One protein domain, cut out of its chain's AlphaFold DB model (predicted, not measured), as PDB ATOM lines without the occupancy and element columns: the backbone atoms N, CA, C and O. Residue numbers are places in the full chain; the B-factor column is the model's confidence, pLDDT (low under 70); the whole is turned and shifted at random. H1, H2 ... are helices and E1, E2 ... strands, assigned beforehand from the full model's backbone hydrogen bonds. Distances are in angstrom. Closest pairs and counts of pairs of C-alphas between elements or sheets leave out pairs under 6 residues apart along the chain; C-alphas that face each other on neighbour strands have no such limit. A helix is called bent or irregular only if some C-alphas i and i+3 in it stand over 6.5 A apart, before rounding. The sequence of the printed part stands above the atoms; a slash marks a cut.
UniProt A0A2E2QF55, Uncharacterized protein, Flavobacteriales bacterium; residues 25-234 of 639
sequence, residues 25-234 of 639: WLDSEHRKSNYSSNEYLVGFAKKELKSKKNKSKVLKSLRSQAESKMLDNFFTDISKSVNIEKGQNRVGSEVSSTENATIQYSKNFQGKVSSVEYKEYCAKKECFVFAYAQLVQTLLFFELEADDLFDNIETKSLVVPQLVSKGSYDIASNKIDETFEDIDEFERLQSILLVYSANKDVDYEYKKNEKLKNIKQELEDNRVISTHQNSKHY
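Overview. This is residues 25 to 234 of the 639 residues of an uncharacterized protein of Flavobacteriales bacterium (UniProt A0A2E2QF55). Two parts stand end to end: a three-stranded sheet with residues 55 to 74 of the long helix H2 packed on it, and a bundle of three long helices, H4, H5 and H6, up and down, which H6 joins with its residues 215 to 230. H2 runs on past the sheet, H3 folds back beside it, and both meet the end of H5 near the sheet, while residues 87 to 94 between them stick out. The printed part has 210 residues with six named helices and three named strands, in the order H1, E1, H2, H3, E2, E3, H4, H5, H6; the class is mostly helix, and the sheet, E1, E3, E2, is antiparallel. The whole is loose, with a radius of gyration of the C-alphas of 22.8 A, and spans 77 by 41 by 24 A.

Arrangement. In the sheet, E3, residues 126 to 134, is the inner strand between E1, residues 40 to 48, and E2, residues 117 to 123. E1 and E3 are antiparallel at 170 degrees, with N 43 and O 131 within hydrogen-bond range at 2.8 A. E2 and E3 form a hairpin, with N 119 and O 130 at 2.8 A. H2, residues 55 to 85, is on the sheet, only just at the sheet's level with a height of 3.7 A; its closest C-alphas to E1 are Met 70 and Gly 43, 3.9 A apart. H3, residues 95 to 108, touches residues 71 to 82 of H2 at a shallow tilt of 8 degrees, opposite ways, a helical hairpin; Phe 75 and Ser 106 have the closest C-alphas, 6.7 A apart. E1, H2, H3 and E2 make a split strand-helix-strand unit, two strands running the same way with E3 between them, and its crossover is right-handed. H5, residues 169 to 196, is the hub, touching four helices; it is about perpendicular to H3 at 83 degrees, with the C-alphas of Ala 101 and Arg 188 closest at 5.5 A. H4, residues 135 to 165, touches H5 at a shallow tilt of 22 degrees, opposite ways, closest at the C-alphas of Val 160 and Ala 172, 5.3 A. H6, residues 202 to 233, touches H5 at 21 degrees, opposite ways, closest at the C-alphas of Ser 226 and Tyr 169, 5.0 A. H1, residues 28 to 34, only grazes the sheet. Every O i to N i+4 pair is within hydrogen-bond range in H1, H2 and H6, against 6 of 10 in H3, 23 of 27 in H4 and 21 of 24 in H5.

Along the chain. E1 begins at C-alpha 40, (156.179, 69.029, 154.425). H2 is 44.5 A long, H4 46.2 A, H5 40.9 A and H6 45.9 A, ending at C-alpha 233, (99.043, 71.894, 165.399). H4 is only just irregular, with C-alphas 158 and 161 6.51 A apart.

Size, cuts and confidence. The C-alphas farthest apart, of Lys 124 and His 233, are 77.7 A apart. The printed part has no cut and no long link. The mean pLDDT of the printed part is 72.3, and residues 77 to 115, 194 to 207 and 225 to 234 are among those under 70.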
ATOM      1  N   TRP A  25     170.320  67.109 159.893       85.25
ATOM      2  CA  TRP A  25     168.988  67.668 160.153       85.25
ATOM      3  C   TRP A  25     168.900  68.598 161.376       85.25
ATOM      4  O   TRP A  25     167.864  69.228 161.585       85.25
ATOM      5  N   LEU A  26     169.947  68.715 162.198       85.12
ATOM      6  CA  LEU A  26     170.042  69.753 163.228       85.12
ATOM      7  C   LEU A  26     170.311  71.139 162.640       85.12
ATOM      8  O   LEU A  26     169.940  72.135 163.271       85.12
ATOM      9  N   ASP A  27     170.896  71.214 161.449       85.31
ATOM     10  CA  ASP A  27     171.055  72.468 160.732       85.31
ATOM     11  C   ASP A  27     169.710  72.949 160.164       85.31
ATOM     12  O   ASP A  27     168.894  72.175 159.662       85.31
ATOM     13  N   SER A  28     169.452  74.250 160.294       83.44
ATOM     14  CA  SER A  28     168.211  74.846 159.811       83.44
ATOM     15  C   SER A  28     168.160  74.940 158.294       83.44
ATOM     16  O   SER A  28     167.066  74.815 157.750       83.44
ATOM     17  N   GLU A  29     169.290  75.170 157.626       84.31
ATOM     18  CA  GLU A  29     169.325  75.260 156.164       84.31
ATOM     19  C   GLU A  29     169.141  73.876 155.540       84.31
ATOM     20  O   GLU A  29     168.286  73.709 154.673       84.31
ATOM     21  N   HIS A  30     169.799  72.851 156.090       86.50
ATOM     22  CA  HIS A  30     169.528  71.460 155.718       86.50
ATOM     23  C   HIS A  30     168.051  71.066 155.899       86.50
ATOM     24  O   HIS A  30     167.478  70.388 155.045       86.50
ATOM     25  N   ARG A  31     167.396  71.481 156.998       88.69
ATOM     26  CA  ARG A  31     165.955  71.219 157.175       88.69
ATOM     27  C   ARG A  31     165.116  71.909 156.107       88.69
ATOM     28  O   ARG A  31     164.233  71.266 155.565       88.69
ATOM     29  N   LYS A  32     165.391  73.175 155.794       82.88
ATOM     30  CA  LYS A  32     164.644  73.904 154.759       82.88
ATOM     31  C   LYS A  32     164.830  73.296 153.368       82.88
ATOM     32  O   LYS A  32     163.876  73.294 152.600       82.88
ATOM     33  N   SER A  33     166.025  72.789 153.046       83.56
ATOM     34  CA  SER A  33     166.290  72.204 151.726       83.56
ATOM     35  C   SER A  33     165.671  70.818 151.552       83.56
ATOM     36  O   SER A  33     165.217  70.502 150.462       83.56
ATOM     37  N   ASN A  34     165.677  69.986 152.601       85.38
ATOM     38  CA  ASN A  34     165.210  68.594 152.527       85.38
ATOM     39  C   ASN A  34     163.767  68.394 153.013       85.38
ATOM     40  O   ASN A  34     163.169  67.363 152.726       85.38
ATOM     41  N   TYR A  35     163.222  69.354 153.761       87.69
ATOM     42  CA  TYR A  35     161.849  69.367 154.267       87.69
ATOM     43  C   TYR A  35     161.236  70.736 153.986       87.69
ATOM     44  O   TYR A  35     161.009  71.541 154.895       87.69
ATOM     45  N   SER A  36     161.051  71.025 152.699       83.31
ATOM     46  CA  SER A  36     160.502  72.300 152.251       83.31
ATOM     47  C   SER A  36     159.070  72.479 152.772       83.31
ATOM     48  O   SER A  36     158.296  71.524 152.825       83.31
ATOM     49  N   SER A  37     158.690  73.708 153.138       76.06
ATOM     50  CA  SER A  37     157.333  74.023 153.621       76.06
ATOM     51  C   SER A  37     156.238  73.767 152.579       76.06
ATOM     52  O   SER A  37     155.066  73.694 152.926       76.06
ATOM     53  N   ASN A  38     156.620  73.630 151.308       75.12
ATOM     54  CA  ASN A  38     155.706  73.330 150.209       75.12
ATOM     55  C   ASN A  38     155.379  71.831 150.115       75.12
ATOM     56  O   ASN A  38     154.382  71.461 149.507       75.12
ATOM     57  N   GLU A  39     156.217  70.967 150.690       80.38
ATOM     58  CA  GLU A  39     156.074  69.509 150.614       80.38
ATOM     59  C   GLU A  39     155.811  68.880 151.987       80.38
ATOM     60  O   GLU A  39     155.236  67.792 152.071       80.38
ATOM     61  N   TYR A  40     156.214  69.557 153.068       84.81
ATOM     62  CA  TYR A  40     156.179  69.029 154.425       84.81
ATOM     63  C   TYR A  40     155.637  70.036 155.436       84.81
ATOM     64  O   TYR A  40     156.024  71.203 155.470       84.81
ATOM     65  N   LEU A  41     154.827  69.524 156.360       85.25
ATOM     66  CA  LEU A  41     154.576  70.156 157.647       85.25
ATOM     67  C   LEU A  41     155.763  69.863 158.554       85.25
ATOM     68  O   LEU A  41     156.182  68.712 158.650       85.25
ATOM     69  N   VAL A  42     156.315  70.884 159.215       89.00
ATOM     70  CA  VAL A  42     157.532  70.729 160.019       89.00
ATOM     71  C   VAL A  42     157.470  71.447 161.364       89.00
ATOM     72  O   VAL A  42     157.019  72.587 161.476       89.00
ATOM     73  N   GLY A  43     158.013  70.803 162.397       89.31
ATOM     74  CA  GLY A  43     158.139  71.358 163.739       89.31
ATOM     75  C   GLY A  43     159.460  70.979 164.401       89.31
ATOM     76  O   GLY A  43     159.905  69.836 164.345       89.31
ATOM     77  N   PHE A  44     160.116  71.948 165.044       90.88
ATOM     78  CA  PHE A  44     161.417  71.743 165.688       90.88
ATOM     79  C   PHE A  44     161.418  72.200 167.148       90.88
ATOM     80  O   PHE A  44     161.114  73.357 167.483       90.88
ATOM     81  N   ALA A  45     161.830  71.299 168.036       89.94
ATOM     82  CA  ALA A  45     161.946  71.551 169.461       89.94
ATOM     83  C   ALA A  45     163.352  71.203 169.966       89.94
ATOM     84  O   ALA A  45     163.930  70.176 169.611       89.94
ATOM     85  N   LYS A  46     163.897  72.061 170.835       89.56
ATOM     86  CA  LYS A  46     165.186  71.851 171.504       89.56
ATOM     87  C   LYS A  46     165.068  72.120 172.999       89.56
ATOM     88  O   LYS A  46     164.315  73.003 173.407       89.56
ATOM     89  N   LYS A  47     165.828  71.387 173.816       86.00
ATOM     90  CA  LYS A  47     165.893  71.607 175.268       86.00
ATOM     91  C   LYS A  47     167.279  71.311 175.825       86.00
ATOM     92  O   LYS A  47     167.827  70.231 175.605       86.00
ATOM     93  N   GLU A  48     167.800  72.254 176.604       81.62
ATOM     94  CA  GLU A  48     169.036  72.082 177.366       81.62
ATOM     95  C   GLU A  48     168.820  71.167 178.584       81.62
ATOM     96  O   GLU A  48     167.853  71.291 179.345       81.62
ATOM     97  N   LEU A  49     169.751  70.240 178.791       76.31
ATOM     98  CA  LEU A  49     169.778  69.304 179.906       76.31
ATOM     99  C   LEU A  49     170.591  69.895 181.062       76.31
ATOM    100  O   LEU A  49     171.821  69.892 181.044       76.31
ATOM    101  N   LYS A  50     169.904  70.324 182.127       62.19
ATOM    102  CA  LYS A  50     170.544  70.810 183.366       62.19
ATOM    103  C   LYS A  50     171.204  69.695 184.206       62.19
ATOM    104  O   LYS A  50     171.955  69.989 185.126       62.19
ATOM    105  N   SER A  51     170.946  68.411 183.922       57.16
ATOM    106  CA  SER A  51     171.615  67.260 184.562       57.16
ATOM    107  C   SER A  51     171.492  65.981 183.715       57.16
ATOM    108  O   SER A  51     170.689  65.932 182.786       57.16
ATOM    109  N   LYS A  52     172.222  64.907 184.067       53.19
ATOM    110  CA  LYS A  52     172.177  63.567 183.427       53.19
ATOM    111  C   LYS A  52     170.805  62.841 183.487       53.19
ATOM    112  O   LYS A  52     170.742  61.657 183.159       53.19
ATOM    113  N   LYS A  53     169.705  63.479 183.911       50.12
ATOM    114  CA  LYS A  53     168.402  62.810 184.102       50.12
ATOM    115  C   LYS A  53     167.534  62.750 182.833       50.12
ATOM    116  O   LYS A  53     167.305  63.751 182.167       50.12
ATOM    117  N   ASN A  54     167.011  61.540 182.592       62.88
ATOM    118  CA  ASN A  54     165.904  61.128 181.713       62.88
ATOM    119  C   ASN A  54     165.792  61.785 180.333       62.88
ATOM    120  O   ASN A  54     164.810  62.466 180.031       62.88
ATOM    121  N   LYS A  55     166.735  61.437 179.452       71.56
ATOM    122  CA  LYS A  55     166.646  61.712 178.011       71.56
ATOM    123  C   LYS A  55     165.280  61.327 177.420       71.56
ATOM    124  O   LYS A  55     164.734  62.115 176.669       71.56
ATOM    125  N   SER A  56     164.678  60.199 177.822       74.25
ATOM    126  CA  SER A  56     163.379  59.764 177.276       74.25
ATOM    127  C   SER A  56     162.204  60.683 177.638       74.25
ATOM    128  O   SER A  56     161.415  61.021 176.767       74.25
ATOM    129  N   LYS A  57     162.099  61.159 178.890       77.88
ATOM    130  CA  LYS A  57     161.037  62.105 179.298       77.88
ATOM    131  C   LYS A  57     161.202  63.458 178.603       77.88
ATOM    132  O   LYS A  57     160.219  64.106 178.258       77.88
ATOM    133  N   VAL A  58     162.453  63.873 178.397       80.94
ATOM    134  CA  VAL A  58     162.778  65.089 177.648       80.94
ATOM    135  C   VAL A  58     162.407  64.929 176.177       80.94
ATOM    136  O   VAL A  58     161.739  65.811 175.657       80.94
ATOM    137  N   LEU A  59     162.750  63.805 175.544       81.62
ATOM    138  CA  LEU A  59     162.373  63.506 174.162       81.62
ATOM    139  C   LEU A  59     160.851  63.417 173.985       81.62
ATOM    140  O   LEU A  59     160.330  64.087 173.109       81.62
ATOM    141  N   LYS A  60     160.112  62.730 174.870       80.81
ATOM    142  CA  LYS A  60     158.634  62.672 174.821       80.81
ATOM    143  C   LYS A  60     157.999  64.064 174.922       80.81
ATOM    144  O   LYS A  60     157.140  64.412 174.126       80.81
ATOM    145  N   SER A  61     158.475  64.896 175.852       83.06
ATOM    146  CA  SER A  61     158.039  66.296 175.956       83.06
ATOM    147  C   SER A  61     158.418  67.121 174.724       83.06
ATOM    148  O   SER A  61     157.672  68.020 174.353       83.06
ATOM    149  N   LEU A  62     159.578  66.854 174.121       84.62
ATOM    150  CA  LEU A  62     160.026  67.523 172.905       84.62
ATOM    151  C   LEU A  62     159.240  67.067 171.669       84.62
ATOM    152  O   LEU A  62     159.042  67.898 170.794       84.62
ATOM    153  N   ARG A  63     158.749  65.820 171.613       84.81
ATOM    154  CA  ARG A  63     157.827  65.345 170.565       84.81
ATOM    155  C   ARG A  63     156.549  66.161 170.565       84.81
ATOM    156  O   ARG A  63     156.295  66.834 169.579       84.81
ATOM    157  N   SER A  64     155.849  66.233 171.697       82.31
ATOM    158  CA  SER A  64     154.616  67.026 171.794       82.31
ATOM    159  C   SER A  64     154.848  68.513 171.499       82.31
ATOM    160  O   SER A  64     154.004  69.172 170.904       82.31
ATOM    161  N   GLN A  65     156.011  69.062 171.872       82.69
ATOM    162  CA  GLN A  65     156.372  70.442 171.517       82.69
ATOM    163  C   GLN A  65     156.678  70.614 170.025       82.69
ATOM    164  O   GLN A  65     156.349  71.654 169.461       82.69
ATOM    165  N   ALA A  66     157.340  69.643 169.398       84.69
ATOM    166  CA  ALA A  66     157.628  69.667 167.971       84.69
ATOM    167  C   ALA A  66     156.335  69.520 167.158       84.69
ATOM    168  O   ALA A  66     156.126  70.306 166.244       84.69
ATOM    169  N   GLU A  67     155.440  68.608 167.543       83.75
ATOM    170  CA  GLU A  67     154.100  68.461 166.958       83.75
ATOM    171  C   GLU A  67     153.268  69.734 167.101       83.75
ATOM    172  O   GLU A  67     152.745  70.230 166.111       83.75
ATOM    173  N   SER A  68     153.194  70.311 168.306       80.62
ATOM    174  CA  SER A  68     152.458  71.564 168.519       80.62
ATOM    175  C   SER A  68     152.979  72.663 167.601       80.62
ATOM    176  O   SER A  68     152.194  73.302 166.919       80.62
ATOM    177  N   LYS A  69     154.305  72.834 167.504       83.25
ATOM    178  CA  LYS A  69     154.899  73.829 166.601       83.25
ATOM    179  C   LYS A  69     154.636  73.541 165.127       83.25
ATOM    180  O   LYS A  69     154.506  74.480 164.354       83.25
ATOM    181  N   MET A  70     154.607  72.271 164.733       84.69
ATOM    182  CA  MET A  70     154.265  71.869 163.371       84.69
ATOM    183  C   MET A  70     152.837  72.298 163.024       84.69
ATOM    184  O   MET A  70     152.622  72.895 161.972       84.69
ATOM    185  N   LEU A  71     151.889  72.051 163.930       77.25
ATOM    186  CA  LEU A  71     150.494  72.457 163.771       77.25
ATOM    187  C   LEU A  71     150.324  73.980 163.823       77.25
ATOM    188  O   LEU A  71     149.629  74.545 162.984       77.25
ATOM    189  N   ASP A  72     150.998  74.656 164.754       76.06
ATOM    190  CA  ASP A  72     150.962  76.116 164.863       76.06
ATOM    191  C   ASP A  72     151.476  76.774 163.575       76.06
ATOM    192  O   ASP A  72     150.870  77.727 163.082       76.06
ATOM    193  N   ASN A  73     152.563  76.249 162.999       76.62
ATOM    194  CA  ASN A  73     153.097  76.718 161.720       76.62
ATOM    195  C   ASN A  73     152.083  76.508 160.587       76.62
ATOM    196  O   ASN A  73     151.805  77.452 159.854       76.62
ATOM    197  N   PHE A  74     151.484  75.317 160.497       76.50
ATOM    198  CA  PHE A  74     150.459  74.994 159.500       76.50
ATOM    199  C   PHE A  74     149.283  75.981 159.543       76.50
ATOM    200  O   PHE A  74     148.970  76.622 158.543       76.50
ATOM    201  N   PHE A  75     148.683  76.199 160.716       71.62
ATOM    202  CA  PHE A  75     147.555  77.130 160.851       71.62
ATOM    203  C   PHE A  75     147.951  78.598 160.682       71.62
ATOM    204  O   PHE A  75     147.148  79.405 160.204       71.62
ATOM    205  N   THR A  76     149.186  78.960 161.036       70.81
ATOM    206  CA  THR A  76     149.720  80.303 160.775       70.81
ATOM    207  C   THR A  76     149.849  80.556 159.275       70.81
ATOM    208  O   THR A  76     149.508  81.644 158.812       70.81
ATOM    209  N   ASP A  77     150.313  79.570 158.511       68.31
ATOM    210  CA  ASP A  77     150.473  79.687 157.062       68.31
ATOM    211  C   ASP A  77     149.118  79.716 156.343       68.31
ATOM    212  O   ASP A  77     148.934  80.536 155.438       68.31
ATOM    213  N   ILE A  78     148.126  78.955 156.821       66.19
ATOM    214  CA  ILE A  78     146.732  79.074 156.363       66.19
ATOM    215  C   ILE A  78     146.204  80.490 156.620       66.19
ATOM    216  O   ILE A  78     145.739  81.165 155.702       66.19
ATOM    217  N   SER A  79     146.340  80.985 157.854       63.25
ATOM    218  CA  SER A  79     145.828  82.305 158.251       63.25
ATOM    219  C   SER A  79     146.485  83.448 157.466       63.25
ATOM    220  O   SER A  79     145.838  84.444 157.142       63.25
ATOM    221  N   LYS A  80     147.776  83.327 157.133       62.06
ATOM    222  CA  LYS A  80     148.478  84.292 156.274       62.06
ATOM    223  C   LYS A  80     147.987  84.239 154.832       62.06
ATOM    224  O   LYS A  80     147.788  85.296 154.244       62.06
ATOM    225  N   SER A  81     147.782  83.045 154.284       59.41
ATOM    226  CA  SER A  81     147.324  82.859 152.902       59.41
ATOM    227  C   SER A  81     145.929  83.460 152.693       59.41
ATOM    228  O   SER A  81     145.739  84.251 151.772       59.41
ATOM    229  N   VAL A  82     145.009  83.240 153.642       56.50
ATOM    230  CA  VAL A  82     143.670  83.865 153.662       56.50
ATOM    231  C   VAL A  82     143.751  85.400 153.697       56.50
ATOM    232  O   VAL A  82     142.991  86.096 153.023       56.50
ATOM    233  N   ASN A  83     144.698  85.961 154.455       48.97
ATOM    234  CA  ASN A  83     144.894  87.411 154.533       48.97
ATOM    235  C   ASN A  83     145.500  88.018 153.254       48.97
ATOM    236  O   ASN A  83     145.223  89.175 152.940       48.97
ATOM    237  N   ILE A  84     146.299  87.253 152.505       45.97
ATOM    238  CA  ILE A  84     146.861  87.680 151.215       45.97
ATOM    239  C   ILE A  84     145.771  87.696 150.133       45.97
ATOM    240  O   ILE A  84     145.692  88.664 149.375       45.97
ATOM    241  N   GLU A  85     144.885  86.696 150.101       46.31
ATOM    242  CA  GLU A  85     143.754  86.648 149.158       46.31
ATOM    243  C   GLU A  85     142.749  87.790 149.379       46.31
ATOM    244  O   GLU A  85     142.283  88.393 148.412       46.31
ATOM    245  N   LYS A  86     142.503  88.207 150.632       49.09
ATOM    246  CA  LYS A  86     141.714  89.424 150.936       49.09
ATOM    247  C   LYS A  86     142.294  90.701 150.305       49.09
ATOM    248  O   LYS A  86     141.555  91.654 150.070       49.09
ATOM    249  N   GLY A  87     143.602  90.734 150.034       41.75
ATOM    250  CA  GLY A  87     144.287  91.851 149.380       41.75
ATOM    251  C   GLY A  87     144.201  91.845 147.848       41.75
ATOM    252  O   GLY A  87     144.494  92.865 147.222       41.75
ATOM    253  N   GLN A  88     143.785  90.733 147.232       42.66
ATOM    254  CA  GLN A  88     143.698  90.552 145.780       42.66
ATOM    255  C   GLN A  88     142.281  90.094 145.388       42.66
ATOM    256  O   GLN A  88     142.031  88.927 145.129       42.66
ATOM    257  N   ASN A  89     141.323  91.023 145.352       43.69
ATOM    258  CA  ASN A  89     139.924  90.739 144.999       43.69
ATOM    259  C   ASN A  89     139.750  89.898 143.713       43.69
ATOM    260  O   ASN A  89     140.173  90.348 142.645       43.69
ATOM    261  N   ARG A  90     138.948  88.816 143.780       35.03
ATOM    262  CA  ARG A  90     137.863  88.497 142.817       35.03
ATOM    263  C   ARG A  90     136.971  87.329 143.287       35.03
ATOM    264  O   ARG A  90     137.460  86.269 143.633       35.03
ATOM    265  N   VAL A  91     135.656  87.553 143.159       33.66
ATOM    266  CA  VAL A  91     134.506  86.634 143.330       33.66
ATOM    267  C   VAL A  91     134.054  86.348 144.773       33.66
ATOM    268  O   VAL A  91     134.264  85.282 145.318       33.66
ATOM    269  N   GLY A  92     133.336  87.310 145.359       34.28
ATOM    270  CA  GLY A  92     131.936  87.131 145.790       34.28
ATOM    271  C   GLY A  92     131.519  86.048 146.799       34.28
ATOM    272  O   GLY A  92     130.320  85.952 147.039       34.28
ATOM    273  N   SER A  93     132.416  85.268 147.396       39.19
ATOM    274  CA  SER A  93     132.099  84.364 148.512       39.19
ATOM    275  C   SER A  93     132.759  84.853 149.800       39.19
ATOM    276  O   SER A  93     133.883  85.346 149.789       39.19
ATOM    277  N   GLU A  94     132.032  84.765 150.909       43.97
ATOM    278  CA  GLU A  94     132.357  85.307 152.230       43.97
ATOM    279  C   GLU A  94     133.719  84.834 152.788       43.97
ATOM    280  O   GLU A  94     133.791  83.921 153.596       43.97
ATOM    281  N   VAL A  95     134.825  85.506 152.447       44.03
ATOM    282  CA  VAL A  95     136.168  85.216 153.010       44.03
ATOM    283  C   VAL A  95     136.248  85.520 154.527       44.03
ATOM    284  O   VAL A  95     137.219  85.198 155.212       44.03
ATOM    285  N   SER A  96     135.228  86.167 155.102       41.06
ATOM    286  CA  SER A  96     135.141  86.439 156.544       41.06
ATOM    287  C   SER A  96     134.779  85.213 157.386       41.06
ATOM    288  O   SER A  96     135.179  85.158 158.549       41.06
ATOM    289  N   SER A  97     134.048  84.233 156.842       48.28
ATOM    290  CA  SER A  97     133.682  83.011 157.580       48.28
ATOM    291  C   SER A  97     134.865  82.036 157.687       48.28
ATOM    292  O   SER A  97     135.055  81.396 158.723       48.28
ATOM    293  N   THR A  98     135.734  82.025 156.674       50.69
ATOM    294  CA  THR A  98     136.912  81.153 156.526       50.69
ATOM    295  C   THR A  98     137.977  81.391 157.605       50.69
ATOM    296  O   THR A  98     138.576  80.451 158.131       50.69
ATOM    297  N   GLU A  99     138.201  82.651 157.996       49.75
ATOM    298  CA  GLU A  99     139.194  83.016 159.018       49.75
ATOM    299  C   GLU A  99     138.756  82.557 160.422       49.75
ATOM    300  O   GLU A  99     139.534  81.946 161.157       49.75
ATOM    301  N   ASN A 100     137.477  82.748 160.763       48.66
ATOM    302  CA  ASN A 100     136.904  82.283 162.030       48.66
ATOM    303  C   ASN A 100     136.857  80.746 162.121       48.66
ATOM    304  O   ASN A 100     137.150  80.185 163.181       48.66
ATOM    305  N   ALA A 101     136.542  80.074 161.011       48.31
ATOM    306  CA  ALA A 101     136.558  78.618 160.886       48.31
ATOM    307  C   ALA A 101     137.964  78.032 161.126       48.31
ATOM    308  O   ALA A 101     138.123  77.090 161.907       48.31
ATOM    309  N   THR A 102     138.995  78.648 160.538       54.16
ATOM    310  CA  THR A 102     140.403  78.231 160.683       54.16
ATOM    311  C   THR A 102     140.891  78.353 162.132       54.16
ATOM    312  O   THR A 102     141.523  77.442 162.674       54.16
ATOM    313  N   ILE A 103     140.551  79.462 162.803       51.72
ATOM    314  CA  ILE A 103     140.930  79.718 164.202       51.72
ATOM    315  C   ILE A 103     140.275  78.704 165.150       51.72
ATOM    316  O   ILE A 103     140.931  78.226 166.079       51.72
ATOM    317  N   GLN A 104     139.005  78.345 164.937       51.50
ATOM    318  CA  GLN A 104     138.332  77.328 165.754       51.50
ATOM    319  C   GLN A 104     138.896  75.921 165.525       51.50
ATOM    320  O   GLN A 104     139.090  75.187 166.496       51.50
ATOM    321  N   TYR A 105     139.222  75.562 164.282       53.81
ATOM    322  CA  TYR A 105     139.740  74.232 163.953       53.81
ATOM    323  C   TYR A 105     141.105  73.949 164.605       53.81
ATOM    324  O   TYR A 105     141.333  72.842 165.096       53.81
ATOM    325  N   SER A 106     141.963  74.971 164.751       52.00
ATOM    326  CA  SER A 106     143.253  74.864 165.459       52.00
ATOM    327  C   SER A 106     143.156  74.252 166.869       52.00
ATOM    328  O   SER A 106     144.088  73.589 167.324       52.00
ATOM    329  N   LYS A 107     142.013  74.414 167.556       47.56
ATOM    330  CA  LYS A 107     141.779  73.895 168.915       47.56
ATOM    331  C   LYS A 107     141.330  72.432 168.950       47.56
ATOM    332  O   LYS A 107     141.600  71.759 169.941       47.56
ATOM    333  N   ASN A 108     140.690  71.937 167.889       49.16
ATOM    334  CA  ASN A 108     140.127  70.581 167.816       49.16
ATOM    335  C   ASN A 108     141.036  69.587 167.069       49.16
ATOM    336  O   ASN A 108     140.731  68.399 167.004       49.16
ATOM    337  N   PHE A 109     142.157  70.060 166.518       53.34
ATOM    338  CA  PHE A 109     143.030  69.279 165.639       53.34
ATOM    339  C   PHE A 109     144.161  68.512 166.354       53.34
ATOM    340  O   PHE A 109     144.888  67.731 165.732       53.34
ATOM    341  N   GLN A 110     144.332  68.698 167.669       51.50
ATOM    342  CA  GLN A 110     145.342  67.960 168.436       51.50
ATOM    343  C   GLN A 110     145.064  66.448 168.392       51.50
ATOM    344  O   GLN A 110     144.123  65.964 169.015       51.50
ATOM    345  N   GLY A 111     145.918  65.703 167.682       51.59
ATOM    346  CA  GLY A 111     145.897  64.236 167.634       51.59
ATOM    347  C   GLY A 111     145.295  63.604 166.373       51.59
ATOM    348  O   GLY A 111     145.231  62.380 166.321       51.59
ATOM    349  N   LYS A 112     144.888  64.389 165.362       55.00
ATOM    350  CA  LYS A 112     144.285  63.858 164.120       55.00
ATOM    351  C   LYS A 112     145.270  63.596 162.963       55.00
ATOM    352  O   LYS A 112     144.918  62.889 162.027       55.00
ATOM    353  N   VAL A 113     146.514  64.093 163.013       58.00
ATOM    354  CA  VAL A 113     147.517  63.835 161.952       58.00
ATOM    355  C   VAL A 113     148.111  62.433 162.122       58.00
ATOM    356  O   VAL A 113     148.927  62.196 163.011       58.00
ATOM    357  N   SER A 114     147.703  61.495 161.270       52.69
ATOM    358  CA  SER A 114     147.992  60.062 161.412       52.69
ATOM    359  C   SER A 114     149.397  59.616 160.961       52.69
ATOM    360  O   SER A 114     149.758  58.462 161.188       52.69
ATOM    361  N   SER A 115     150.228  60.502 160.391       64.12
ATOM    362  CA  SER A 115     151.543  60.148 159.814       64.12
ATOM    363  C   SER A 115     152.712  61.055 160.230       64.12
ATOM    364  O   SER A 115     153.630  61.308 159.450       64.12
ATOM    365  N   VAL A 116     152.719  61.553 161.471       77.25
ATOM    366  CA  VAL A 116     153.853  62.351 161.970       77.25
ATOM    367  C   VAL A 116     155.085  61.470 162.185       77.25
ATOM    368  O   VAL A 116     155.102  60.580 163.039       77.25
ATOM    369  N   GLU A 117     156.150  61.756 161.444       86.50
ATOM    370  CA  GLU A 117     157.463  61.147 161.620       86.50
ATOM    371  C   GLU A 117     158.360  62.001 162.523       86.50
ATOM    372  O   GLU A 117     158.220  63.223 162.624       86.50
ATOM    373  N   TYR A 118     159.328  61.352 163.178       85.88
ATOM    374  CA  TYR A 118     160.212  61.997 164.145       85.88
ATOM    375  C   TYR A 118     161.680  61.681 163.895       85.88
ATOM    376  O   TYR A 118     162.074  60.520 163.785       85.88
ATOM    377  N   LYS A 119     162.520  62.717 163.947       90.00
ATOM    378  CA  LYS A 119     163.967  62.581 164.148       90.00
ATOM    379  C   LYS A 119     164.358  63.098 165.523       90.00
ATOM    380  O   LYS A 119     163.984  64.198 165.921       90.00
ATOM    381  N   GLU A 120     165.141  62.301 166.243       90.06
ATOM    382  CA  GLU A 120     165.544  62.586 167.619       90.06
ATOM    383  C   GLU A 120     167.059  62.530 167.773       90.06
ATOM    384  O   GLU A 120     167.723  61.624 167.270       90.06
ATOM    385  N   TYR A 121     167.621  63.489 168.503       86.19
ATOM    386  CA  TYR A 121     169.043  63.493 168.822       86.19
ATOM    387  C   TYR A 121     169.292  64.106 170.192       86.19
ATOM    388  O   TYR A 121     168.705  65.122 170.544       86.19
ATOM    389  N   CYS A 122     170.200  63.513 170.965       81.25
ATOM    390  CA  CYS A 122     170.639  64.072 172.239       81.25
ATOM    391  C   CYS A 122     172.168  64.101 172.322       81.25
ATOM    392  O   CYS A 122     172.809  63.060 172.509       81.25
ATOM    393  N   ALA A 123     172.738  65.305 172.290       76.44
ATOM    394  CA  ALA A 123     174.114  65.576 172.682       76.44
ATOM    395  C   ALA A 123     174.228  65.691 174.215       76.44
ATOM    396  O   ALA A 123     173.236  65.806 174.932       76.44
ATOM    397  N   LYS A 124     175.452  65.661 174.762       70.50
ATOM    398  CA  LYS A 124     175.708  65.602 176.222       70.50
ATOM    399  C   LYS A 124     174.923  66.627 177.064       70.50
ATOM    400  O   LYS A 124     174.646  66.323 178.222       70.50
ATOM    401  N   LYS A 125     174.592  67.800 176.515       79.31
ATOM    402  CA  LYS A 125     173.875  68.882 177.211       79.31
ATOM    403  C   LYS A 125     172.568  69.309 176.539       79.31
ATOM    404  O   LYS A 125     171.902  70.182 177.072       79.31
ATOM    405  N   GLU A 126     172.178  68.716 175.417       84.44
ATOM    406  CA  GLU A 126     171.036  69.193 174.629       84.44
ATOM    407  C   GLU A 126     170.316  68.026 173.963       84.44
ATOM    408  O   GLU A 126     170.956  67.084 173.500       84.44
ATOM    409  N   CYS A 127     168.990  68.101 173.905       86.31
ATOM    410  CA  CYS A 127     168.161  67.202 173.112       86.31
ATOM    411  C   CYS A 127     167.344  67.995 172.095       86.31
ATOM    412  O   CYS A 127     166.906  69.114 172.370       86.31
ATOM    413  N   PHE A 128     167.123  67.370 170.948       89.38
ATOM    414  CA  PHE A 128     166.467  67.923 169.778       89.38
ATOM    415  C   PHE A 128     165.451  66.910 169.261       89.38
ATOM    416  O   PHE A 128     165.744  65.713 169.205       89.38
ATOM    417  N   VAL A 129     164.279  67.403 168.873       90.50
ATOM    418  CA  VAL A 129     163.264  66.636 168.153       90.50
ATOM    419  C   VAL A 129     162.799  67.453 166.959       90.50
ATOM    420  O   VAL A 129     162.507  68.644 167.080       90.50
ATOM    421  N   PHE A 130     162.749  66.793 165.813       91.25
ATOM    422  CA  PHE A 130     162.178  67.302 164.580       91.25
ATOM    423  C   PHE A 130     160.990  66.418 164.204       91.25
ATOM    424  O   PHE A 130     161.178  65.223 163.987       91.25
ATOM    425  N   ALA A 131     159.795  66.998 164.189       89.62
ATOM    426  CA  ALA A 131     158.570  66.365 163.722       89.62
ATOM    427  C   ALA A 131     158.294  66.831 162.292       89.62
ATOM    428  O   ALA A 131     158.439  68.024 162.006       89.62
ATOM    429  N   TYR A 132     157.923  65.910 161.410       88.19
ATOM    430  CA  TYR A 132     157.522  66.248 160.050       88.19
ATOM    431  C   TYR A 132     156.448  65.300 159.522       88.19
ATOM    432  O   TYR A 132     156.412  64.128 159.886       88.19
ATOM    433  N   ALA A 133     155.587  65.812 158.649       86.00
ATOM    434  CA  ALA A 133     154.577  65.039 157.934       86.00
ATOM    435  C   ALA A 133     154.519  65.516 156.480       86.00
ATOM    436  O   ALA A 133     154.710  66.703 156.213       86.00
ATOM    437  N   GLN A 134     154.275  64.612 155.530       85.12
ATOM    438  CA  GLN A 134     154.079  65.013 154.135       85.12
ATOM    439  C   GLN A 134     152.778  65.808 154.004       85.12
ATOM    440  O   GLN A 134     151.710  65.340 154.408       85.12
ATOM    441  N   LEU A 135     152.867  67.000 153.411       79.56
ATOM    442  CA  LEU A 135     151.725  67.888 153.215       79.56
ATOM    443  C   LEU A 135     150.649  67.197 152.369       79.56
ATOM    444  O   LEU A 135     149.496  67.160 152.775       79.56
ATOM    445  N   VAL A 136     151.040  66.547 151.266       78.31
ATOM    446  CA  VAL A 136     150.122  65.815 150.371       78.31
ATOM    447  C   VAL A 136     149.325  64.740 151.111       78.31
ATOM    448  O   VAL A 136     148.118  64.644 150.933       78.31
ATOM    449  N   GLN A 137     149.973  63.951 151.973       76.12
ATOM    450  CA  GLN A 137     149.278  62.916 152.747       76.12
ATOM    451  C   GLN A 137     148.307  63.517 153.768       76.12
ATOM    452  O   GLN A 137     147.231  62.972 153.994       76.12
ATOM    453  N   THR A 138     148.684  64.645 154.373       76.56
ATOM    454  CA  THR A 138     147.831  65.351 155.337       76.56
ATOM    455  C   THR A 138     146.607  65.954 154.645       76.56
ATOM    456  O   THR A 138     145.501  65.869 155.169       76.56
ATOM    457  N   LEU A 139     146.781  66.509 153.443       77.06
ATOM    458  CA  LEU A 139     145.683  67.024 152.625       77.06
ATOM    459  C   LEU A 139     144.758  65.902 152.139       77.06
ATOM    460  O   LEU A 139     143.547  66.051 152.231       77.06
ATOM    461  N   LEU A 140     145.308  64.758 151.719       75.62
ATOM    462  CA  LEU A 140     144.513  63.587 151.338       75.62
ATOM    463  C   LEU A 140     143.662  63.065 152.508       75.62
ATOM    464  O   LEU A 140     142.524  62.658 152.314       75.62
ATOM    465  N   PHE A 141     144.195  63.092 153.731       78.81
ATOM    466  CA  PHE A 141     143.420  62.741 154.923       78.81
ATOM    467  C   PHE A 141     142.220  63.680 155.114       78.81
ATOM    468  O   PHE A 141     141.109  63.208 155.339       78.81
ATOM    469  N   PHE A 142     142.425  64.992 154.971       76.50
ATOM    470  CA  PHE A 142     141.337  65.968 155.054       76.50
ATOM    471  C   PHE A 142     140.308  65.821 153.933       76.50
ATOM    472  O   PHE A 142     139.127  66.041 154.174       76.50
ATOM    473  N   GLU A 143     140.741  65.455 152.728       79.00
ATOM    474  CA  GLU A 143     139.841  65.155 151.609       79.00
ATOM    475  C   GLU A 143     138.928  63.982 151.932       79.00
ATOM    476  O   GLU A 143     137.718  64.101 151.788       79.00
ATOM    477  N   LEU A 144     139.496  62.883 152.432       79.31
ATOM    478  CA  LEU A 144     138.721  61.704 152.812       79.31
ATOM    479  C   LEU A 144     137.750  62.010 153.960       79.31
ATOM    480  O   LEU A 144     136.589  61.628 153.887       79.31
ATOM    481  N   GLU A 145     138.188  62.746 154.989       82.25
ATOM    482  CA  GLU A 145     137.319  63.132 156.113       82.25
ATOM    483  C   GLU A 145     136.187  64.072 155.651       82.25
ATOM    484  O   GLU A 145     135.051  63.943 156.108       82.25
ATOM    485  N   ALA A 146     136.462  64.981 154.708       82.38
ATOM    486  CA  ALA A 146     135.447  65.849 154.115       82.38
ATOM    487  C   ALA A 146     134.462  65.070 153.230       82.38
ATOM    488  O   ALA A 146     133.263  65.341 153.273       82.38
ATOM    489  N   ASP A 147     134.942  64.109 152.440       82.69
ATOM    490  CA  ASP A 147     134.102  63.251 151.602       82.69
ATOM    491  C   ASP A 147     133.158  62.389 152.457       82.69
ATOM    492  O   ASP A 147     131.949  62.408 152.222       82.69
ATOM    493  N   ASP A 148     133.676  61.742 153.504       83.00
ATOM    494  CA  ASP A 148     132.884  60.939 154.445       83.00
ATOM    495  C   ASP A 148     131.812  61.782 155.164       83.00
ATOM    496  O   ASP A 148     130.660  61.360 155.317       83.00
ATOM    497  N   LEU A 149     132.169  63.000 155.599       86.00
ATOM    498  CA  LEU A 149     131.221  63.940 156.207       86.00
ATOM    499  C   LEU A 149     130.132  64.362 155.222       86.00
ATOM    500  O   LEU A 149     128.960  64.417 155.591       86.00
ATOM    501  N   PHE A 150     130.498  64.634 153.970       88.25
ATOM    502  CA  PHE A 150     129.544  65.023 152.938       88.25
ATOM    503  C   PHE A 150     128.538  63.909 152.633       88.25
ATOM    504  O   PHE A 150     127.335  64.166 152.589       88.25
ATOM    505  N   ASP A 151     129.000  62.665 152.515       87.94
ATOM    506  CA  ASP A 151     128.132  61.502 152.307       87.94
ATOM    507  C   ASP A 151     127.165  61.291 153.489       87.94
ATOM    508  O   ASP A 151     125.990  60.937 153.312       87.94
ATOM    509  N   ASN A 152     127.625  61.567 154.714       87.88
ATOM    510  CA  ASN A 152     126.783  61.540 155.908       87.88
ATOM    511  C   ASN A 152     125.728  62.661 155.893       87.88
ATOM    512  O   ASN A 152     124.555  62.396 156.167       87.88
ATOM    513  N   ILE A 153     126.108  63.887 155.513       91.25
ATOM    514  CA  ILE A 153     125.185  65.023 155.342       91.25
ATOM    515  C   ILE A 153     124.104  64.678 154.312       91.25
ATOM    516  O   ILE A 153     122.915  64.844 154.595       91.25
ATOM    517  N   GLU A 154     124.486  64.140 153.150       89.56
ATOM    518  CA  GLU A 154     123.535  63.705 152.123       89.56
ATOM    519  C   GLU A 154     122.558  62.671 152.680       89.56
ATOM    520  O   GLU A 154     121.340  62.841 152.590       89.56
ATOM    521  N   THR A 155     123.078  61.640 153.342       87.44
ATOM    522  CA  THR A 155     122.260  60.567 153.916       87.44
ATOM    523  C   THR A 155     121.284  61.094 154.968       87.44
ATOM    524  O   THR A 155     120.101  60.746 154.946       87.44
ATOM    525  N   LYS A 156     121.747  61.952 155.887       87.19
ATOM    526  CA  LYS A 156     120.903  62.549 156.930       87.19
ATOM    527  C   LYS A 156     119.840  63.474 156.332       87.19
ATOM    528  O   LYS A 156     118.688  63.416 156.765       87.19
ATOM    529  N   SER A 157     120.196  64.265 155.316       89.00
ATOM    530  CA  SER A 157     119.281  65.209 154.667       89.00
ATOM    531  C   SER A 157     118.093  64.514 153.991       89.00
ATOM    532  O   SER A 157     116.960  64.956 154.159       89.00
ATOM    533  N   LEU A 158     118.301  63.354 153.356       88.50
ATOM    534  CA  LEU A 158     117.236  62.580 152.695       88.50
ATOM    535  C   LEU A 158     116.158  62.051 153.659       88.50
ATOM    536  O   LEU A 158     115.022  61.786 153.254       88.50
ATOM    537  N   VAL A 159     116.495  61.878 154.939       87.00
ATOM    538  CA  VAL A 159     115.564  61.383 155.966       87.00
ATOM    539  C   VAL A 159     114.618  62.493 156.439       87.00
ATOM    540  O   VAL A 159     113.476  62.213 156.815       87.00
ATOM    541  N   VAL A 160     115.053  63.756 156.390       87.12
ATOM    542  CA  VAL A 160     114.309  64.903 156.932       87.12
ATOM    543  C   VAL A 160     112.945  65.098 156.244       87.12
ATOM    544  O   VAL A 160     111.940  65.084 156.962       87.12
ATOM    545  N   PRO A 161     112.829  65.169 154.900       83.75
ATOM    546  CA  PRO A 161     111.534  65.314 154.227       83.75
ATOM    547  C   PRO A 161     110.564  64.168 154.534       83.75
ATOM    548  O   PRO A 161     109.357  64.375 154.671       83.75
ATOM    549  N   GLN A 162     111.079  62.943 154.695       86.44
ATOM    550  CA  GLN A 162     110.253  61.783 155.037       86.44
ATOM    551  C   GLN A 162     109.651  61.931 156.436       86.44
ATOM    552  O   GLN A 162     108.467  61.653 156.626       86.44
ATOM    553  N   LEU A 163     110.438  62.392 157.411       82.25
ATOM    554  CA  LEU A 163     109.964  62.649 158.772       82.25
ATOM    555  C   LEU A 163     108.932  63.780 158.802       82.25
ATOM    556  O   LEU A 163     107.902  63.635 159.461       82.25
ATOM    557  N   VAL A 164     109.161  64.852 158.037       78.00
ATOM    558  CA  VAL A 164     108.208  65.962 157.881       78.00
ATOM    559  C   VAL A 164     106.896  65.473 157.255       78.00
ATOM    560  O   VAL A 164     105.830  65.727 157.810       78.00
ATOM    561  N   SER A 165     106.943  64.683 156.176       78.94
ATOM    562  CA  SER A 165     105.740  64.123 155.531       78.94
ATOM    563  C   SER A 165     104.944  63.161 156.425       78.94
ATOM    564  O   SER A 165     103.727  63.047 156.290       78.94
ATOM    565  N   LYS A 166     105.623  62.485 157.362       81.75
ATOM    566  CA  LYS A 166     105.024  61.585 158.359       81.75
ATOM    567  C   LYS A 166     104.516  62.333 159.598       81.75
ATOM    568  O   LYS A 166     104.086  61.688 160.551       81.75
ATOM    569  N   GLY A 167     104.605  63.665 159.626       69.25
ATOM    570  CA  GLY A 167     104.201  64.494 160.765       69.25
ATOM    571  C   GLY A 167     105.108  64.367 161.996       69.25
ATOM    572  O   GLY A 167     104.727  64.771 163.090       69.25
ATOM    573  N   SER A 168     106.308  63.795 161.849       74.94
ATOM    574  CA  SER A 168     107.282  63.588 162.932       74.94
ATOM    575  C   SER A 168     108.203  64.805 163.098       74.94
ATOM    576  O   SER A 168     109.427  64.691 163.014       74.94
ATOM    577  N   TYR A 169     107.612  65.983 163.304       74.81
ATOM    578  CA  TYR A 169     108.299  67.277 163.207       74.81
ATOM    579  C   TYR A 169     109.430  67.481 164.225       74.81
ATOM    580  O   TYR A 169     110.453  68.061 163.879       74.81
ATOM    581  N   ASP A 170     109.313  66.946 165.442       67.25
ATOM    582  CA  ASP A 170     110.373  67.044 166.460       67.25
ATOM    583  C   ASP A 170     111.613  66.223 166.116       67.25
ATOM    584  O   ASP A 170     112.746  66.655 166.319       67.25
ATOM    585  N   ILE A 171     111.390  65.016 165.589       73.88
ATOM    586  CA  ILE A 171     112.464  64.124 165.155       73.88
ATOM    587  C   ILE A 171     113.128  64.729 163.918       73.88
ATOM    588  O   ILE A 171     114.352  64.723 163.825       73.88
ATOM    589  N   ALA A 172     112.335  65.315 163.014       75.75
ATOM    590  CA  ALA A 172     112.852  66.078 161.886       75.75
ATOM    591  C   ALA A 172     113.697  67.275 162.354       75.75
ATOM    592  O   ALA A 172     114.793  67.458 161.842       75.75
ATOM    593  N   SER A 173     113.244  68.039 163.356       76.94
ATOM    594  CA  SER A 173     113.981  69.195 163.890       76.94
ATOM    595  C   SER A 173     115.325  68.800 164.500       76.94
ATOM    596  O   SER A 173     116.340  69.387 164.143       76.94
ATOM    597  N   ASN A 174     115.364  67.773 165.356       78.56
ATOM    598  CA  ASN A 174     116.629  67.298 165.927       78.56
ATOM    599  C   ASN A 174     117.574  66.779 164.834       78.56
ATOM    600  O   ASN A 174     118.774  67.022 164.885       78.56
ATOM    601  N   LYS A 175     117.032  66.091 163.818       83.12
ATOM    602  CA  LYS A 175     117.830  65.601 162.692       83.12
ATOM    603  C   LYS A 175     118.388  66.741 161.842       83.12
ATOM    604  O   LYS A 175     119.517  66.634 161.374       83.12
ATOM    605  N   ILE A 176     117.629  67.824 161.664       82.69
ATOM    606  CA  ILE A 176     118.094  69.052 161.010       82.69
ATOM    607  C   ILE A 176     119.265  69.651 161.798       82.69
ATOM    608  O   ILE A 176     120.300  69.920 161.196       82.69
ATOM    609  N   ASP A 177     119.146  69.789 163.121       79.88
ATOM    610  CA  ASP A 177     120.211  70.352 163.965       79.88
ATOM    611  C   ASP A 177     121.494  69.499 163.916       79.88
ATOM    612  O   ASP A 177     122.570  70.029 163.651       79.88
ATOM    613  N   GLU A 178     121.376  68.170 164.043       82.38
ATOM    614  CA  GLU A 178     122.500  67.230 163.870       82.38
ATOM    615  C   GLU A 178     123.157  67.330 162.486       82.38
ATOM    616  O   GLU A 178     124.344  67.054 162.339       82.38
ATOM    617  N   THR A 179     122.380  67.638 161.445       85.38
ATOM    618  CA  THR A 179     122.908  67.758 160.079       85.38
ATOM    619  C   THR A 179     123.620  69.098 159.892       85.38
ATOM    620  O   THR A 179     124.629  69.149 159.201       85.38
ATOM    621  N   PHE A 180     123.153  70.171 160.540       83.25
ATOM    622  CA  PHE A 180     123.842  71.466 160.536       83.25
ATOM    623  C   PHE A 180     125.192  71.424 161.264       83.25
ATOM    624  O   PHE A 180     126.131  72.068 160.806       83.25
ATOM    625  N   GLU A 181     125.327  70.638 162.339       79.69
ATOM    626  CA  GLU A 181     126.627  70.431 162.997       79.69
ATOM    627  C   GLU A 181     127.655  69.780 162.054       79.69
ATOM    628  O   GLU A 181     128.790  70.256 161.962       79.69
ATOM    629  N   ASP A 182     127.252  68.749 161.303       81.88
ATOM    630  CA  ASP A 182     128.119  68.102 160.307       81.88
ATOM    631  C   ASP A 182     128.469  69.058 159.155       81.88
ATOM    632  O   ASP A 182     129.605  69.079 158.682       81.88
ATOM    633  N   ILE A 183     127.501  69.865 158.703       82.31
ATOM    634  CA  ILE A 183     127.698  70.878 157.659       82.31
ATOM    635  C   ILE A 183     128.749  71.908 158.093       82.31
ATOM    636  O   ILE A 183     129.649  72.223 157.311       82.31
ATOM    637  N   ASP A 184     128.678  72.396 159.332       77.25
ATOM    638  CA  ASP A 184     129.666  73.330 159.880       77.25
ATOM    639  C   ASP A 184     131.072  72.703 159.933       77.25
ATOM    640  O   ASP A 184     132.074  73.389 159.712       77.25
ATOM    641  N   GLU A 185     131.179  71.404 160.239       77.25
ATOM    642  CA  GLU A 185     132.456  70.680 160.230       77.25
ATOM    643  C   GLU A 185     132.995  70.472 158.806       77.25
ATOM    644  O   GLU A 185     134.180  70.717 158.556       77.25
ATOM    645  N   PHE A 186     132.127  70.123 157.855       83.00
ATOM    646  CA  PHE A 186     132.469  69.999 156.440       83.00
ATOM    647  C   PHE A 186     132.993  71.320 155.856       83.00
ATOM    648  O   PHE A 186     134.054  71.344 155.230       83.00
ATOM    649  N   GLU A 187     132.313  72.443 156.110       73.88
ATOM    650  CA  GLU A 187     132.732  73.763 155.613       73.88
ATOM    651  C   GLU A 187     134.093  74.201 156.178       73.88
ATOM    652  O   GLU A 187     134.880  74.865 155.491       73.88
ATOM    653  N   ARG A 188     134.427  73.785 157.408       72.12
ATOM    654  CA  ARG A 188     135.756  74.012 158.000       72.12
ATOM    655  C   ARG A 188     136.847  73.215 157.286       72.12
ATOM    656  O   ARG A 188     137.901  73.780 156.996       72.12
ATOM    657  N   LEU A 189     136.616  71.936 156.991       74.69
ATOM    658  CA  LEU A 189     137.574  71.097 156.258       74.69
ATOM    659  C   LEU A 189     137.786  71.600 154.830       74.69
ATOM    660  O   LEU A 189     138.923  71.747 154.383       74.69
ATOM    661  N   GLN A 190     136.696  71.955 154.152       73.69
ATOM    662  CA  GLN A 190     136.721  72.568 152.826       73.69
ATOM    663  C   GLN A 190     137.549  73.851 152.797       73.69
ATOM    664  O   GLN A 190     138.395  74.035 151.925       73.69
ATOM    665  N   SER A 191     137.386  74.707 153.805       69.44
ATOM    666  CA  SER A 191     138.175  75.934 153.944       69.44
ATOM    667  C   SER A 191     139.686  75.668 154.014       69.44
ATOM    668  O   SER A 191     140.470  76.402 153.415       69.44
ATOM    669  N   ILE A 192     140.111  74.610 154.715       71.06
ATOM    670  CA  ILE A 192     141.524  74.209 154.806       71.06
ATOM    671  C   ILE A 192     142.021  73.677 153.458       71.06
ATOM    672  O   ILE A 192     143.108  74.045 153.011       71.06
ATOM    673  N   LEU A 193     141.226  72.831 152.801       73.50
ATOM    674  CA  LEU A 193     141.565  72.247 151.504       73.50
ATOM    675  C   LEU A 193     141.690  73.312 150.412       73.50
ATOM    676  O   LEU A 193     142.624  73.244 149.614       73.50
ATOM    677  N   LEU A 194     140.811  74.317 150.417       68.25
ATOM    678  CA  LEU A 194     140.806  75.410 149.446       68.25
ATOM    679  C   LEU A 194     142.132  76.180 149.439       68.25
ATOM    680  O   LEU A 194     142.708  76.382 148.372       68.25
ATOM    681  N   VAL A 195     142.676  76.498 150.616       66.50
ATOM    682  CA  VAL A 195     143.934  77.256 150.762       66.50
ATOM    683  C   VAL A 195     145.145  76.534 150.153       66.50
ATOM    684  O   VAL A 195     146.080  77.180 149.684       66.50
ATOM    685  N   TYR A 196     145.132  75.199 150.112       64.75
ATOM    686  CA  TYR A 196     146.214  74.397 149.527       64.75
ATOM    687  C   TYR A 196     145.910  73.882 148.113       64.75
ATOM    688  O   TYR A 196     146.774  73.288 147.462       64.75
ATOM    689  N   SER A 197     144.703  74.128 147.604       56.66
ATOM    690  CA  SER A 197     144.208  73.603 146.331       56.66
ATOM    691  C   SER A 197     144.589  74.459 145.118       56.66
ATOM    692  O   SER A 197     143.762  74.768 144.270       56.66
ATOM    693  N   ALA A 198     145.869  74.789 144.947       48.00
ATOM    694  CA  ALA A 198     146.321  75.496 143.740       48.00
ATOM    695  C   ALA A 198     146.153  74.679 142.430       48.00
ATOM    696  O   ALA A 198     146.393  75.215 141.354       48.00
ATOM    697  N   ASN A 199     145.753  73.399 142.502       44.09
ATOM    698  CA  ASN A 199     145.646  72.478 141.358       44.09
ATOM    699  C   ASN A 199     144.430  71.525 141.404       44.09
ATOM    700  O   ASN A 199     144.446  70.498 140.722       44.09
ATOM    701  N   LYS A 200     143.388  71.798 142.204       52.88
ATOM    702  CA  LYS A 200     142.190  70.938 142.192       52.88
ATOM    703  C   LYS A 200     141.264  71.267 141.030       52.88
ATOM    704  O   LYS A 200     141.198  72.404 140.572       52.88
ATOM    705  N   ASP A 201     140.539  70.243 140.591       52.78
ATOM    706  CA  ASP A 201     139.467  70.342 139.610       52.78
ATOM    707  C   ASP A 201     138.350  71.235 140.176       52.78
ATOM    708  O   ASP A 201     137.504  70.794 140.958       52.78
ATOM    709  N   VAL A 202     138.411  72.526 139.842       53.53
ATOM    710  CA  VAL A 202     137.511  73.582 140.336       53.53
ATOM    711  C   VAL A 202     136.040  73.203 140.117       53.53
ATOM    712  O   VAL A 202     135.184  73.551 140.929       53.53
ATOM    713  N   ASP A 203     135.753  72.412 139.079       50.75
ATOM    714  CA  ASP A 203     134.412  71.929 138.750       50.75
ATOM    715  C   ASP A 203     133.869  70.883 139.742       50.75
ATOM    716  O   ASP A 203     132.652  70.793 139.925       50.75
ATOM    717  N   TYR A 204     134.726  70.086 140.390       56.78
ATOM    718  CA  TYR A 204     134.302  69.080 141.377       56.78
ATOM    719  C   TYR A 204     133.875  69.735 142.697       56.78
ATOM    720  O   TYR A 204     132.788  69.456 143.208       56.78
ATOM    721  N   GLU A 205     134.678  70.676 143.203       64.06
ATOM    722  CA  GLU A 205     134.363  71.432 144.426       64.06
ATOM    723  C   GLU A 205     133.171  72.378 144.221       64.06
ATOM    724  O   GLU A 205     132.316  72.517 145.099       64.06
ATOM    725  N   TYR A 206     133.048  72.986 143.035       63.78
ATOM    726  CA  TYR A 206     131.892  73.818 142.698       63.78
ATOM    727  C   TYR A 206     130.580  73.025 142.768       63.78
ATOM    728  O   TYR A 206     129.615  73.485 143.378       63.78
ATOM    729  N   LYS A 207     130.554  71.800 142.223       69.25
ATOM    730  CA  LYS A 207     129.372  70.921 142.269       69.25
ATOM    731  C   LYS A 207     129.011  70.489 143.689       69.25
ATOM    732  O   LYS A 207     127.826  70.466 144.020       69.25
ATOM    733  N   LYS A 208     129.998  70.165 144.535       72.81
ATOM    734  CA  LYS A 208     129.742  69.839 145.950       72.81
ATOM    735  C   LYS A 208     129.187  71.035 146.713       72.81
ATOM    736  O   LYS A 208     128.206  70.877 147.431       72.81
ATOM    737  N   ASN A 209     129.731  72.231 146.500       70.31
ATOM    738  CA  ASN A 209     129.236  73.453 147.137       70.31
ATOM    739  C   ASN A 209     127.831  73.845 146.661       70.31
ATOM    740  O   ASN A 209     126.995  74.252 147.467       70.31
ATOM    741  N   GLU A 210     127.530  73.685 145.370       75.44
ATOM    742  CA  GLU A 210     126.181  73.897 144.838       75.44
ATOM    743  C   GLU A 210     125.185  72.899 145.448       75.44
ATOM    744  O   GLU A 210     124.102  73.281 145.898       75.44
ATOM    745  N   LYS A 211     125.575  71.623 145.551       82.81
ATOM    746  CA  LYS A 211     124.760  70.582 146.186       82.81
ATOM    747  C   LYS A 211     124.576  70.826 147.688       82.81
ATOM    748  O   LYS A 211     123.452  70.715 148.168       82.81
ATOM    749  N   LEU A 212     125.620  71.246 148.408       83.94
ATOM    750  CA  LEU A 212     125.540  71.638 149.820       83.94
ATOM    751  C   LEU A 212     124.573  72.809 150.016       83.94
ATOM    752  O   LEU A 212     123.764  72.791 150.938       83.94
ATOM    753  N   LYS A 213     124.623  73.813 149.135       81.56
ATOM    754  CA  LYS A 213     123.706  74.955 149.168       81.56
ATOM    755  C   LYS A 213     122.253  74.518 148.974       81.56
ATOM    756  O   LYS A 213     121.380  74.998 149.691       81.56
ATOM    757  N   ASN A 214     122.006  73.585 148.054       84.75
ATOM    758  CA  ASN A 214     120.677  73.012 147.847       84.75
ATOM    759  C   ASN A 214     120.202  72.228 149.082       84.75
ATOM    760  O   ASN A 214     119.070  72.423 149.513       84.75
ATOM    761  N   ILE A 215     121.074  71.418 149.696       86.94
ATOM    762  CA  ILE A 215     120.774  70.688 150.939       86.94
ATOM    763  C   ILE A 215     120.461  71.659 152.082       86.94
ATOM    764  O   ILE A 215     119.462  71.482 152.773       86.94
ATOM    765  N   LYS A 216     121.270  72.710 152.272       85.12
ATOM    766  CA  LYS A 216     121.023  73.756 153.277       85.12
ATOM    767  C   LYS A 216     119.653  74.399 153.081       85.12
ATOM    768  O   LYS A 216     118.891  74.485 154.038       85.12
ATOM    769  N   GLN A 217     119.332  74.797 151.850       84.69
ATOM    770  CA  GLN A 217     118.039  75.398 151.532       84.69
ATOM    771  C   GLN A 217     116.884  74.432 151.821       84.69
ATOM    772  O   GLN A 217     115.911  74.818 152.458       84.69
ATOM    773  N   GLU A 218     117.002  73.165 151.419       86.25
ATOM    774  CA  GLU A 218     115.978  72.148 151.672       86.25
ATOM    775  C   GLU A 218     115.790  71.880 153.175       86.25
ATOM    776  O   GLU A 218     114.658  71.746 153.649       86.25
ATOM    777  N   LEU A 219     116.879  71.830 153.948       86.50
ATOM    778  CA  LEU A 219     116.826  71.695 155.402       86.50
ATOM    779  C   LEU A 219     116.184  72.921 156.057       86.50
ATOM    780  O   LEU A 219     115.371  72.746 156.963       86.50
ATOM    781  N   GLU A 220     116.491  74.138 155.604       82.94
ATOM    782  CA  GLU A 220     115.853  75.367 156.092       82.94
ATOM    783  C   GLU A 220     114.360  75.413 155.760       82.94
ATOM    784  O   GLU A 220     113.550  75.691 156.646       82.94
ATOM    785  N   ASP A 221     113.967  75.063 154.536       81.56
ATOM    786  CA  ASP A 221     112.563  75.006 154.122       81.56
ATOM    787  C   ASP A 221     111.791  73.981 154.972       81.56
ATOM    788  O   ASP A 221     110.704  74.266 155.485       81.56
ATOM    789  N   ASN A 222     112.381  72.805 155.217       79.81
ATOM    790  CA  ASN A 222     111.814  71.794 156.111       79.81
ATOM    791  C   ASN A 222     111.819  72.230 157.580       79.81
ATOM    792  O   ASN A 222     110.908  71.847 158.312       79.81
ATOM    793  N   ARG A 223     112.781  73.053 158.014       77.50
ATOM    794  CA  ARG A 223     112.799  73.667 159.348       77.50
ATOM    795  C   ARG A 223     111.666  74.670 159.498       77.50
ATOM    796  O   ARG A 223     110.994  74.684 160.522       77.50
ATOM    797  N   VAL A 224     111.399  75.479 158.476       70.06
ATOM    798  CA  VAL A 224     110.255  76.398 158.456       70.06
ATOM    799  C   VAL A 224     108.949  75.611 158.470       70.06
ATOM    800  O   VAL A 224     108.063  75.948 159.248       70.06
ATOM    801  N   ILE A 225     108.822  74.533 157.690       68.94
ATOM    802  CA  ILE A 225     107.629  73.674 157.696       68.94
ATOM    803  C   ILE A 225     107.460  72.974 159.045       68.94
ATOM    804  O   ILE A 225     106.359  73.006 159.585       68.94
ATOM    805  N   SER A 226     108.512  72.386 159.618       59.56
ATOM    806  CA  SER A 226     108.449  71.705 160.914       59.56
ATOM    807  C   SER A 226     108.114  72.684 162.037       59.56
ATOM    808  O   SER A 226     107.239  72.395 162.847       59.56
ATOM    809  N   THR A 227     108.699  73.884 162.029       57.56
ATOM    810  CA  THR A 227     108.425  74.947 163.009       57.56
ATOM    811  C   THR A 227     107.027  75.545 162.818       57.56
ATOM    812  O   THR A 227     106.315  75.784 163.791       57.56
ATOM    813  N   HIS A 228     106.573  75.748 161.575       53.53
ATOM    814  CA  HIS A 228     105.265  76.330 161.264       53.53
ATOM    815  C   HIS A 228     104.112  75.325 161.443       53.53
ATOM    816  O   HIS A 228     103.044  75.708 161.919       53.53
ATOM    817  N   GLN A 229     104.313  74.041 161.129       53.09
ATOM    818  CA  GLN A 229     103.370  72.950 161.418       53.09
ATOM    819  C   GLN A 229     103.334  72.635 162.917       53.09
ATOM    820  O   GLN A 229     102.234  72.505 163.451       53.09
ATOM    821  N   ASN A 230     104.479  72.653 163.618       49.28
ATOM    822  CA  ASN A 230     104.490  72.670 165.083       49.28
ATOM    823  C   ASN A 230     103.680  73.871 165.601       49.28
ATOM    824  O   ASN A 230     102.779  73.699 166.409       49.28
ATOM    825  N   SER A 231     103.840  75.074 165.043       48.00
ATOM    826  CA  SER A 231     103.048  76.232 165.492       48.00
ATOM    827  C   SER A 231     101.540  76.166 165.160       48.00
ATOM    828  O   SER A 231     100.740  76.795 165.848       48.00
ATOM    829  N   LYS A 232     101.123  75.410 164.127       46.56
ATOM    830  CA  LYS A 232      99.717  75.294 163.674       46.56
ATOM    831  C   LYS A 232      98.965  74.077 164.224       46.56
ATOM    832  O   LYS A 232      97.739  74.062 164.141       46.56
ATOM    833  N   HIS A 233      99.656  73.074 164.765       45.31
ATOM    834  CA  HIS A 233      99.043  71.894 165.399       45.31
ATOM    835  C   HIS A 233      99.173  71.865 166.925       45.31
ATOM    836  O   HIS A 233      98.712  70.920 167.559       45.31
ATOM    837  N   TYR A 234      99.726  72.906 167.545       50.94
ATOM    838  CA  TYR A 234      99.851  72.951 168.996       50.94
ATOM    839  C   TYR A 234      98.535  73.308 169.683       50.94
ATOM    840  O   TYR A 234      98.216  74.470 169.944       50.94
TER     841      TYR A 234